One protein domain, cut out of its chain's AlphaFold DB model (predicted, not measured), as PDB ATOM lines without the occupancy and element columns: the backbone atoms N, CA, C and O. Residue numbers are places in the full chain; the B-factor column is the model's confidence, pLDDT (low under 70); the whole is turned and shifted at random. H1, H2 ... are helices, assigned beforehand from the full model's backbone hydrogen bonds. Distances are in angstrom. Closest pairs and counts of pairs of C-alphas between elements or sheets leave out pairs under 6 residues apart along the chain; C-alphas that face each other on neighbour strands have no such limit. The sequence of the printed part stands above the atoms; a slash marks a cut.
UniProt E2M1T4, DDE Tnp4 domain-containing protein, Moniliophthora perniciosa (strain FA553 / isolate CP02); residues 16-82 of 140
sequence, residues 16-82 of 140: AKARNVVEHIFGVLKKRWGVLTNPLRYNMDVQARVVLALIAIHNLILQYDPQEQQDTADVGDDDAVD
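What this domain is: This is residues 16 to 82 of the 140 residues of the protein "DDE Tnp4 domain-containing protein" of Moniliophthora perniciosa (strain FA553 / isolate CP02) (UniProt E2M1T4). Three helices form an open frame with few contacts: the long H2 makes one side, H1 comes in about perpendicular to it with its residue 29 near the middle of H2, and the short H3 makes a corner with the end of H2 and folds back toward H1. A long link, residues 33 to 43, leads from the end of H1 to the start of H2, and residues 74 to 82 form a tail after H3 with no named element. The printed part has 67 residues with three named helices in the order H1, H2, H3 and no named strand; its class is all helix. It is only just compact, close to loose, with a radius of gyration of the C-alphas of 12.9 A, and its C-alphas span 34 by 33 by 21 A.

Where its parts are: H1, residues 16 to 32, begins with C-alpha 16 at (116.932, 87.096, 70.076) and measures 24.1 A from first to last C-alpha. H2, residues 44 to 64, is the longest helix with 21 residues and 30.8 A; its C-alpha 44 is at (116.454, 112.415, 61.796). H3, residues 66 to 73, measures 11.2 A and ends with C-alpha 73 at (106.735, 94.885, 84.627).

How they stand to each other: H1 and H2 only just touch, with 3 pairs of C-alphas within 8 A. H1 touches H2 with residue 29 alone, and H2 touches H1 with residues 54 to 58 alone; the closest C-alphas are those of Leu 29 and Leu 54, 7.8 A apart. Their lines stand about perpendicular, at 87 degrees. H2 and H3 touch only at the corner by their link, and only just, with 3 pairs of C-alphas within 8 A. Their closest C-alphas are those of Leu 62 and Gln 69, 5.9 A apart, and they run opposite ways at a steep tilt of 56 degrees. H1 and H3 are close but not clearly touching: their closest C-alphas, those of Val 28 and Thr 72, are 6.7 A apart. They run opposite ways at a steep tilt of 61 degrees. In H1 and H2 every O i to N i+4 pair is within hydrogen-bond range; in H3 it is 3 of 4.

The domain as a whole: The two C-alphas farthest apart, those of Asn 43 and Pro 66, are 35.1 A apart. The printed part has no cut. The link from H1 to H2, 11 residues, is long, and that from H2 to H3, 1 residue, is tight. The mean pLDDT of the printed part is 77.0; residue 39 and residues 69 to 82, of which 69 to 73 belong to H3, are under 70.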
ATOM      1  N   ALA A  16     118.385  87.053  69.931       87.06
ATOM      2  CA  ALA A  16     116.932  87.096  70.076       87.06
ATOM      3  C   ALA A  16     116.527  87.527  71.491       87.06
ATOM      4  O   ALA A  16     115.744  88.451  71.647       87.06
ATOM      5  N   LYS A  17     117.136  86.951  72.538       84.31
ATOM      6  CA  LYS A  17     116.867  87.379  73.923       84.31
ATOM      7  C   LYS A  17     117.176  88.860  74.154       84.31
ATOM      8  O   LYS A  17     116.373  89.562  74.756       84.31
ATOM      9  N   ALA A  18     118.329  89.332  73.683       84.56
ATOM     10  CA  ALA A  18     118.705  90.738  73.795       84.56
ATOM     11  C   ALA A  18     117.754  91.649  73.003       84.56
ATOM     12  O   ALA A  18     117.356  92.698  73.503       84.56
ATOM     13  N   ARG A  19     117.363  91.233  71.793       86.88
ATOM     14  CA  ARG A  19     116.397  91.944  70.955       86.88
ATOM     15  C   ARG A  19     115.044  92.058  71.653       86.88
ATOM     16  O   ARG A  19     114.548  93.172  71.746       86.88
ATOM     17  N   ASN A  20     114.528  90.968  72.217       83.56
ATOM     18  CA  ASN A  20     113.253  90.968  72.937       83.56
ATOM     19  C   ASN A  20     113.254  91.983  74.089       83.56
ATOM     20  O   ASN A  20     112.293  92.721  74.257       83.56
ATOM     21  N   VAL A  21     114.349  92.077  74.854       80.56
ATOM     22  CA  VAL A  21     114.477  93.085  75.926       80.56
ATOM     23  C   VAL A  21     114.418  94.506  75.362       80.56
ATOM     24  O   VAL A  21     113.726  95.362  75.905       80.56
ATOM     25  N   VAL A  22     115.129  94.768  74.263       78.75
ATOM     26  CA  VAL A  22     115.135  96.087  73.614       78.75
ATOM     27  C   VAL A  22     113.754  96.439  73.054       78.75
ATOM     28  O   VAL A  22     113.280  97.553  73.262       78.75
ATOM     29  N   GLU A  23     113.098  95.503  72.371       82.31
ATOM     30  CA  GLU A  23     111.750  95.681  71.823       82.31
ATOM     31  C   GLU A  23     110.729  95.949  72.924       82.31
ATOM     32  O   GLU A  23     109.947  96.889  72.802       82.31
ATOM     33  N   HIS A  24     110.803  95.206  74.028       80.75
ATOM     34  CA  HIS A  24     109.934  95.404  75.179       80.75
ATOM     35  C   HIS A  24     110.080  96.814  75.773       80.75
ATOM     36  O   HIS A  24     109.084  97.500  75.996       80.75
ATOM     37  N   ILE A  25     111.314  97.311  75.932       81.12
ATOM     38  CA  ILE A  25     111.560  98.692  76.386       81.12
ATOM     39  C   ILE A  25     110.926  99.705  75.423       81.12
ATOM     40  O   ILE A  25     110.296 100.670  75.859       81.12
ATOM     41  N   PHE A  26     111.054  99.499  74.110       81.12
ATOM     42  CA  PHE A  26     110.410 100.380  73.135       81.12
ATOM     43  C   PHE A  26     108.880 100.289  73.164       81.12
ATOM     44  O   PHE A  26     108.234 101.320  72.982       81.12
ATOM     45  N   GLY A  27     108.302  99.114  73.422       82.31
ATOM     46  CA  GLY A  27     106.861  98.934  73.637       82.31
ATOM     47  C   GLY A  27     106.364  99.741  74.838       82.31
ATOM     48  O   GLY A  27     105.477 100.586  74.699       82.31
ATOM     49  N   VAL A  28     107.034  99.604  75.989       82.25
ATOM     50  CA  VAL A  28     106.752 100.389  77.206       82.25
ATOM     51  C   VAL A  28     106.840 101.894  76.932       82.25
ATOM     52  O   VAL A  28     105.936 102.654  77.293       82.25
ATOM     53  N   LEU A  29     107.895 102.343  76.243       83.81
ATOM     54  CA  LEU A  29     108.062 103.753  75.886       83.81
ATOM     55  C   LEU A  29     106.957 104.249  74.943       83.81
ATOM     56  O   LEU A  29     106.423 105.332  75.170       83.81
ATOM     57  N   LYS A  30     106.572 103.484  73.916       82.81
ATOM     58  CA  LYS A  30     105.485 103.857  72.993       82.81
ATOM     59  C   LYS A  30     104.129 103.928  73.696       82.81
ATOM     60  O   LYS A  30     103.389 104.885  73.483       82.81
ATOM     61  N   LYS A  31     103.823 102.963  74.572       82.38
ATOM     62  CA  LYS A  31     102.576 102.930  75.354       82.38
ATOM     63  C   LYS A  31     102.455 104.142  76.276       82.38
ATOM     64  O   LYS A  31     101.382 104.725  76.401       82.38
ATOM     65  N   ARG A  32     103.561 104.535  76.911       81.44
ATOM     66  CA  ARG A  32     103.584 105.651  77.861       81.44
ATOM     67  C   ARG A  32     103.681 107.019  77.182       81.44
ATOM     68  O   ARG A  32     103.109 107.990  77.672       81.44
ATOM     69  N   TRP A  33     104.386 107.114  76.058       84.12
ATOM     70  CA  TRP A  33     104.688 108.377  75.395       84.12
ATOM     71  C   TRP A  33     104.155 108.364  73.963       84.12
ATOM     72  O   TRP A  33     104.880 108.051  73.020       84.12
ATOM     73  N   GLY A  34     102.904 108.796  73.778       79.38
ATOM     74  CA  GLY A  34     102.232 108.799  72.466       79.38
ATOM     75  C   GLY A  34     102.931 109.614  71.364       79.38
ATOM     76  O   GLY A  34     102.623 109.466  70.185       79.38
ATOM     77  N   VAL A  35     103.917 110.443  71.726       81.19
ATOM     78  CA  VAL A  35     104.825 111.123  70.785       81.19
ATOM     79  C   VAL A  35     105.677 110.144  69.960       81.19
ATOM     80  O   VAL A  35     106.145 110.517  68.890       81.19
ATOM     81  N   LEU A  36     105.862 108.906  70.434       79.31
ATOM     82  CA  LEU A  36     106.570 107.827  69.733       79.31
ATOM     83  C   LEU A  36     105.661 106.962  68.850       79.31
ATOM     84  O   LEU A  36     106.167 106.135  68.092       79.31
ATOM     85  N   THR A  37     104.342 107.125  68.955       75.81
ATOM     86  CA  THR A  37     103.355 106.332  68.203       75.81
ATOM     87  C   THR A  37     103.040 106.950  66.845       75.81
ATOM     88  O   THR A  37     102.659 106.238  65.927       75.81
ATOM     89  N   ASN A  38     103.228 108.264  66.706       75.56
ATOM     90  CA  ASN A  38     102.998 108.986  65.459       75.56
ATOM     91  C   ASN A  38     104.330 109.392  64.811       75.56
ATOM     92  O   ASN A  38     105.274 109.738  65.530       75.56
ATOM     93  N   PRO A  39     104.404 109.455  63.470       69.81
ATOM     94  CA  PRO A  39     105.581 109.945  62.773       69.81
ATOM     95  C   PRO A  39     105.964 111.349  63.239       69.81
ATOM     96  O   PRO A  39     105.216 112.325  63.095       69.81
ATOM     97  N   LEU A  40     107.177 111.466  63.771       74.06
ATOM     98  CA  LEU A  40     107.761 112.751  64.112       74.06
ATOM     99  C   LEU A  40     108.072 113.514  62.821       74.06
ATOM    100  O   LEU A  40     108.927 113.111  62.039       74.06
ATOM    101  N   ARG A  41     107.438 114.671  62.612       81.31
ATOM    102  CA  ARG A  41     107.694 115.547  61.447       81.31
ATOM    103  C   ARG A  41     109.011 116.336  61.545       81.31
ATOM    104  O   ARG A  41     109.150 117.399  60.948       81.31
ATOM    105  N   TYR A  42     109.963 115.832  62.324       81.38
ATOM    106  CA  TYR A  42     111.284 116.419  62.516       81.38
ATOM    107  C   TYR A  42     112.327 115.676  61.676       81.38
ATOM    108  O   TYR A  42     112.114 114.530  61.288       81.38
ATOM    109  N   ASN A  43     113.472 116.307  61.412       84.12
ATOM    110  CA  ASN A  43     114.602 115.628  60.778       84.12
ATOM    111  C   ASN A  43     115.183 114.529  61.689       84.12
ATOM    112  O   ASN A  43     114.978 114.533  62.905       84.12
ATOM    113  N   MET A  44     115.940 113.600  61.099       82.56
ATOM    114  CA  MET A  44     116.454 112.415  61.796       82.56
ATOM    115  C   MET A  44     117.267 112.753  63.054       82.56
ATOM    116  O   MET A  44     117.107 112.096  64.081       82.56
ATOM    117  N   ASP A  45     118.066 113.823  63.017       86.00
ATOM    118  CA  ASP A  45     118.849 114.278  64.171       86.00
ATOM    119  C   ASP A  45     117.968 114.654  65.368       86.00
ATOM    120  O   ASP A  45     118.287 114.335  66.515       86.00
ATOM    121  N   VAL A  46     116.849 115.338  65.119       85.06
ATOM    122  CA  VAL A  46     115.913 115.731  66.177       85.06
ATOM    123  C   VAL A  46     115.123 114.523  66.662       85.06
ATOM    124  O   VAL A  46     114.960 114.374  67.870       85.06
ATOM    125  N   GLN A  47     114.704 113.622  65.768       84.25
ATOM    126  CA  GLN A  47     114.043 112.376  66.168       84.25
ATOM    127  C   GLN A  47     114.927 111.544  67.112       84.25
ATOM    128  O   GLN A  47     114.465 111.110  68.166       84.25
ATOM    129  N   ALA A  48     116.219 111.404  66.795       85.94
ATOM    130  CA  ALA A  48     117.175 110.698  67.647       85.94
ATOM    131  C   ALA A  48     117.320 111.357  69.031       85.94
ATOM    132  O   ALA A  48     117.319 110.672  70.056       85.94
ATOM    133  N   ARG A  49     117.393 112.695  69.086       89.25
ATOM    134  CA  ARG A  49     117.467 113.441  70.355       89.25
ATOM    135  C   ARG A  49     116.206 113.294  71.199       89.25
ATOM    136  O   ARG A  49     116.325 113.195  72.417       89.25
ATOM    137  N   VAL A  50     115.028 113.267  70.571       87.94
ATOM    138  CA  VAL A  50     113.760 113.021  71.269       87.94
ATOM    139  C   VAL A  50     113.828 111.664  71.957       87.94
ATOM    140  O   VAL A  50     113.717 111.620  73.175       87.94
ATOM    141  N   VAL A  51     114.124 110.583  71.228       86.31
ATOM    142  CA  VAL A  51     114.219 109.229  71.809       86.31
ATOM    143  C   VAL A  51     115.193 109.181  72.995       86.31
ATOM    144  O   VAL A  51     114.852 108.641  74.044       86.31
ATOM    145  N   LEU A  52     116.372 109.799  72.875       89.25
ATOM    146  CA  LEU A  52     117.350 109.853  73.970       89.25
ATOM    147  C   LEU A  52     116.828 110.606  75.204       89.25
ATOM    148  O   LEU A  52     117.032 110.149  76.328       89.25
ATOM    149  N   ALA A  53     116.144 111.736  75.010       91.25
ATOM    150  CA  ALA A  53     115.541 112.492  76.106       91.25
ATOM    151  C   ALA A  53     114.453 111.676  76.824       91.25
ATOM    152  O   ALA A  53     114.395 111.675  78.052       91.25
ATOM    153  N   LEU A  54     113.636 110.937  76.067       89.69
ATOM    154  CA  LEU A  54     112.595 110.062  76.607       89.69
ATOM    155  C   LEU A  54     113.179 108.941  77.468       89.69
ATOM    156  O   LEU A  54     112.703 108.713  78.577       89.69
ATOM    157  N   ILE A  55     114.247 108.290  76.996       88.56
ATOM    158  CA  ILE A  55     114.960 107.252  77.756       88.56
ATOM    159  C   ILE A  55     115.531 107.831  79.056       88.56
ATOM    160  O   ILE A  55     115.385 107.225  80.114       88.56
ATOM    161  N   ALA A  56     116.151 109.013  79.004       90.25
ATOM    162  CA  ALA A  56     116.714 109.650  80.194       90.25
ATOM    163  C   ALA A  56     115.638 109.968  81.245       90.25
ATOM    164  O   ALA A  56     115.831 109.688  82.427       90.25
ATOM    165  N   ILE A  57     114.494 110.506  80.816       89.75
ATOM    166  CA  ILE A  57     113.372 110.792  81.717       89.75
ATOM    167  C   ILE A  57     112.757 109.492  82.244       89.75
ATOM    168  O   ILE A  57     112.440 109.411  83.424       89.75
ATOM    169  N   HIS A  58     112.615 108.462  81.408       86.12
ATOM    170  CA  HIS A  58     112.107 107.165  81.848       86.12
ATOM    171  C   HIS A  58     112.997 106.552  82.936       86.12
ATOM    172  O   HIS A  58     112.496 106.157  83.986       86.12
ATOM    173  N   ASN A  59     114.319 106.578  82.742       86.56
ATOM    174  CA  ASN A  59     115.280 106.122  83.746       86.56
ATOM    175  C   ASN A  59     115.200 106.944  85.039       86.56
ATOM    176  O   ASN A  59     115.300 106.381  86.127       86.56
ATOM    177  N   LEU A  60     114.995 108.261  84.930       88.69
ATOM    178  CA  LEU A  60     114.797 109.130  86.089       88.69
ATOM    179  C   LEU A  60     113.537 108.727  86.864       88.69
ATOM    180  O   LEU A  60     113.583 108.595  88.081       88.69
ATOM    181  N   ILE A  61     112.422 108.487  86.178       86.44
ATOM    182  CA  ILE A  61     111.177 108.087  86.839       86.44
ATOM    183  C   ILE A  61     111.350 106.728  87.523       86.44
ATOM    184  O   ILE A  61     111.032 106.612  88.700       86.44
ATOM    185  N   LEU A  62     111.950 105.740  86.852       83.62
ATOM    186  CA  LEU A  62     112.232 104.432  87.457       83.62
ATOM    187  C   LEU A  62     113.150 104.514  88.685       83.62
ATOM    188  O   LEU A  62     113.102 103.632  89.540       83.62
ATOM    189  N   GLN A  63     114.003 105.538  88.774       86.56
ATOM    190  CA  GLN A  63     114.875 105.751  89.927       86.56
ATOM    191  C   GLN A  63     114.118 106.286  91.152       86.56
ATOM    192  O   GLN A  63     114.498 105.973  92.280       86.56
ATOM    193  N   TYR A  64     113.083 107.103  90.944       87.25
ATOM    194  CA  TYR A  64     112.402 107.838  92.017       87.25
ATOM    195  C   TYR A  64     110.967 107.367  92.295       87.25
ATOM    196  O   TYR A  64     110.409 107.760  93.319       87.25
ATOM    197  N   ASP A  65     110.396 106.511  91.446       83.69
ATOM    198  CA  ASP A  65     109.056 105.946  91.608       83.69
ATOM    199  C   ASP A  65     109.074 104.403  91.537       83.69
ATOM    200  O   ASP A  65     109.077 103.814  90.453       83.69
ATOM    201  N   PRO A  66     109.081 103.714  92.696       74.56
ATOM    202  CA  PRO A  66     109.038 102.254  92.757       74.56
ATOM    203  C   PRO A  66     107.724 101.634  92.260       74.56
ATOM    204  O   PRO A  66     107.716 100.450  91.932       74.56
ATOM    205  N   GLN A  67     106.613 102.382  92.225       74.31
ATOM    206  CA  GLN A  67     105.336 101.872  91.703       74.31
ATOM    207  C   GLN A  67     105.392 101.755  90.178       74.31
ATOM    208  O   GLN A  67     104.958 100.757  89.613       74.31
ATOM    209  N   GLU A  68     106.065 102.701  89.518       73.19
ATOM    210  CA  GLU A  68     106.301 102.647  88.075       73.19
ATOM    211  C   GLU A  68     107.117 101.406  87.656       73.19
ATOM    212  O   GLU A  68     106.920 100.854  86.572       73.19
ATOM    213  N   GLN A  69     108.019 100.912  88.513       66.12
ATOM    214  CA  GLN A  69     108.763  99.672  88.245       66.12
ATOM    215  C   GLN A  69     107.847  98.439  88.189       66.12
ATOM    216  O   GLN A  69     108.128  97.502  87.446       66.12
ATOM    217  N   GLN A  70     106.759  98.432  88.964       62.91
ATOM    218  CA  GLN A  70     105.770  97.352  88.956       62.91
ATOM    219  C   GLN A  70     104.829  97.477  87.757       62.91
ATOM    220  O   GLN A  70     104.620  96.492  87.054       62.91
ATOM    221  N   ASP A  71     104.357  98.689  87.458       65.12
ATOM    222  CA  ASP A  71     103.461  98.938  86.322       65.12
ATOM    223  C   ASP A  71     104.132  98.654  84.971       65.12
ATOM    224  O   ASP A  71     103.481  98.182  84.043       65.12
ATOM    225  N   THR A  72     105.442  98.905  84.850       65.00
ATOM    226  CA  THR A  72     106.220  98.573  83.642       65.00
ATOM    227  C   THR A  72     106.503  97.077  83.504       65.00
ATOM    228  O   THR A  72     106.607  96.596  82.380       65.00
ATOM    229  N   ALA A  73     106.581  96.339  84.616       60.94
ATOM    230  CA  ALA A  73     106.735  94.885  84.627       60.94
ATOM    231  C   ALA A  73     105.418  94.129  84.362       60.94
ATOM    232  O   ALA A  73     105.462  93.005  83.864       60.94
ATOM    233  N   ASP A  74     104.266  94.735  84.674       55.16
ATOM    234  CA  ASP A  74     102.921  94.174  84.453       55.16
ATOM    235  C   ASP A  74     102.336  94.518  83.071       55.16
ATOM    236  O   ASP A  74     101.257  94.050  82.699       55.16
ATOM    237  N   VAL A  75     103.052  95.301  82.250       55.75
ATOM    238  CA  VAL A  75     102.757  95.384  80.813       55.75
ATOM    239  C   VAL A  75     103.128  94.040  80.192       55.75
ATOM    240  O   VAL A  75     104.231  93.845  79.687       55.75
ATOM    241  N   GLY A  76     102.198  93.091  80.299       48.62
ATOM    242  CA  GLY A  76     102.305  91.762  79.730       48.62
ATOM    243  C   GLY A  76     102.619  91.793  78.238       48.62
ATOM    244  O   GLY A  76     102.453  92.809  77.562       48.62
ATOM    245  N   ASP A  77     103.062  90.630  77.772       48.56
ATOM    246  CA  ASP A  77     103.465  90.197  76.426       48.56
ATOM    247  C   ASP A  77     102.394  90.391  75.322       48.56
ATOM    248  O   ASP A  77     102.276  89.591  74.402       48.56
ATOM    249  N   ASP A  78     101.553  91.420  75.432       46.91
ATOM    250  CA  ASP A  78     100.475  91.735  74.490       46.91
ATOM    251  C   ASP A  78     101.005  92.485  73.256       46.91
ATOM    252  O   ASP A  78     100.385  92.468  72.197       46.91
ATOM    253  N   ASP A  79     102.219  93.041  73.351       45.78
ATOM    254  CA  ASP A  79     103.066  93.300  72.186       45.78
ATOM    255  C   ASP A  79     103.839  92.017  71.842       45.78
ATOM    256  O   ASP A  79     105.073  91.992  71.808       45.78
ATOM    257  N   ALA A  80     103.111  90.937  71.544       43.44
ATOM    258  CA  ALA A  80     103.615  89.951  70.606       43.44
ATOM    259  C   ALA A  80     103.856  90.712  69.296       43.44
ATOM    260  O   ALA A  80     102.975  90.814  68.444       43.44
ATOM    261  N   VAL A  81     105.038  91.323  69.174       46.34
ATOM    262  CA  VAL A  81     105.565  91.813  67.910       46.34
ATOM    263  C   VAL A  81     105.498  90.622  66.980       46.34
ATOM    264  O   VAL A  81     106.230  89.646  67.138       46.34
ATOM    265  N   ASP A  82     104.502  90.664  66.100       41.03
ATOM    266  CA  ASP A  82     104.228  89.627  65.130       41.03
ATOM    267  C   ASP A  82     105.562  89.250  64.482       41.03
ATOM    268  O   ASP A  82     106.205  90.061  63.814       41.03
TER     269      ASP A  82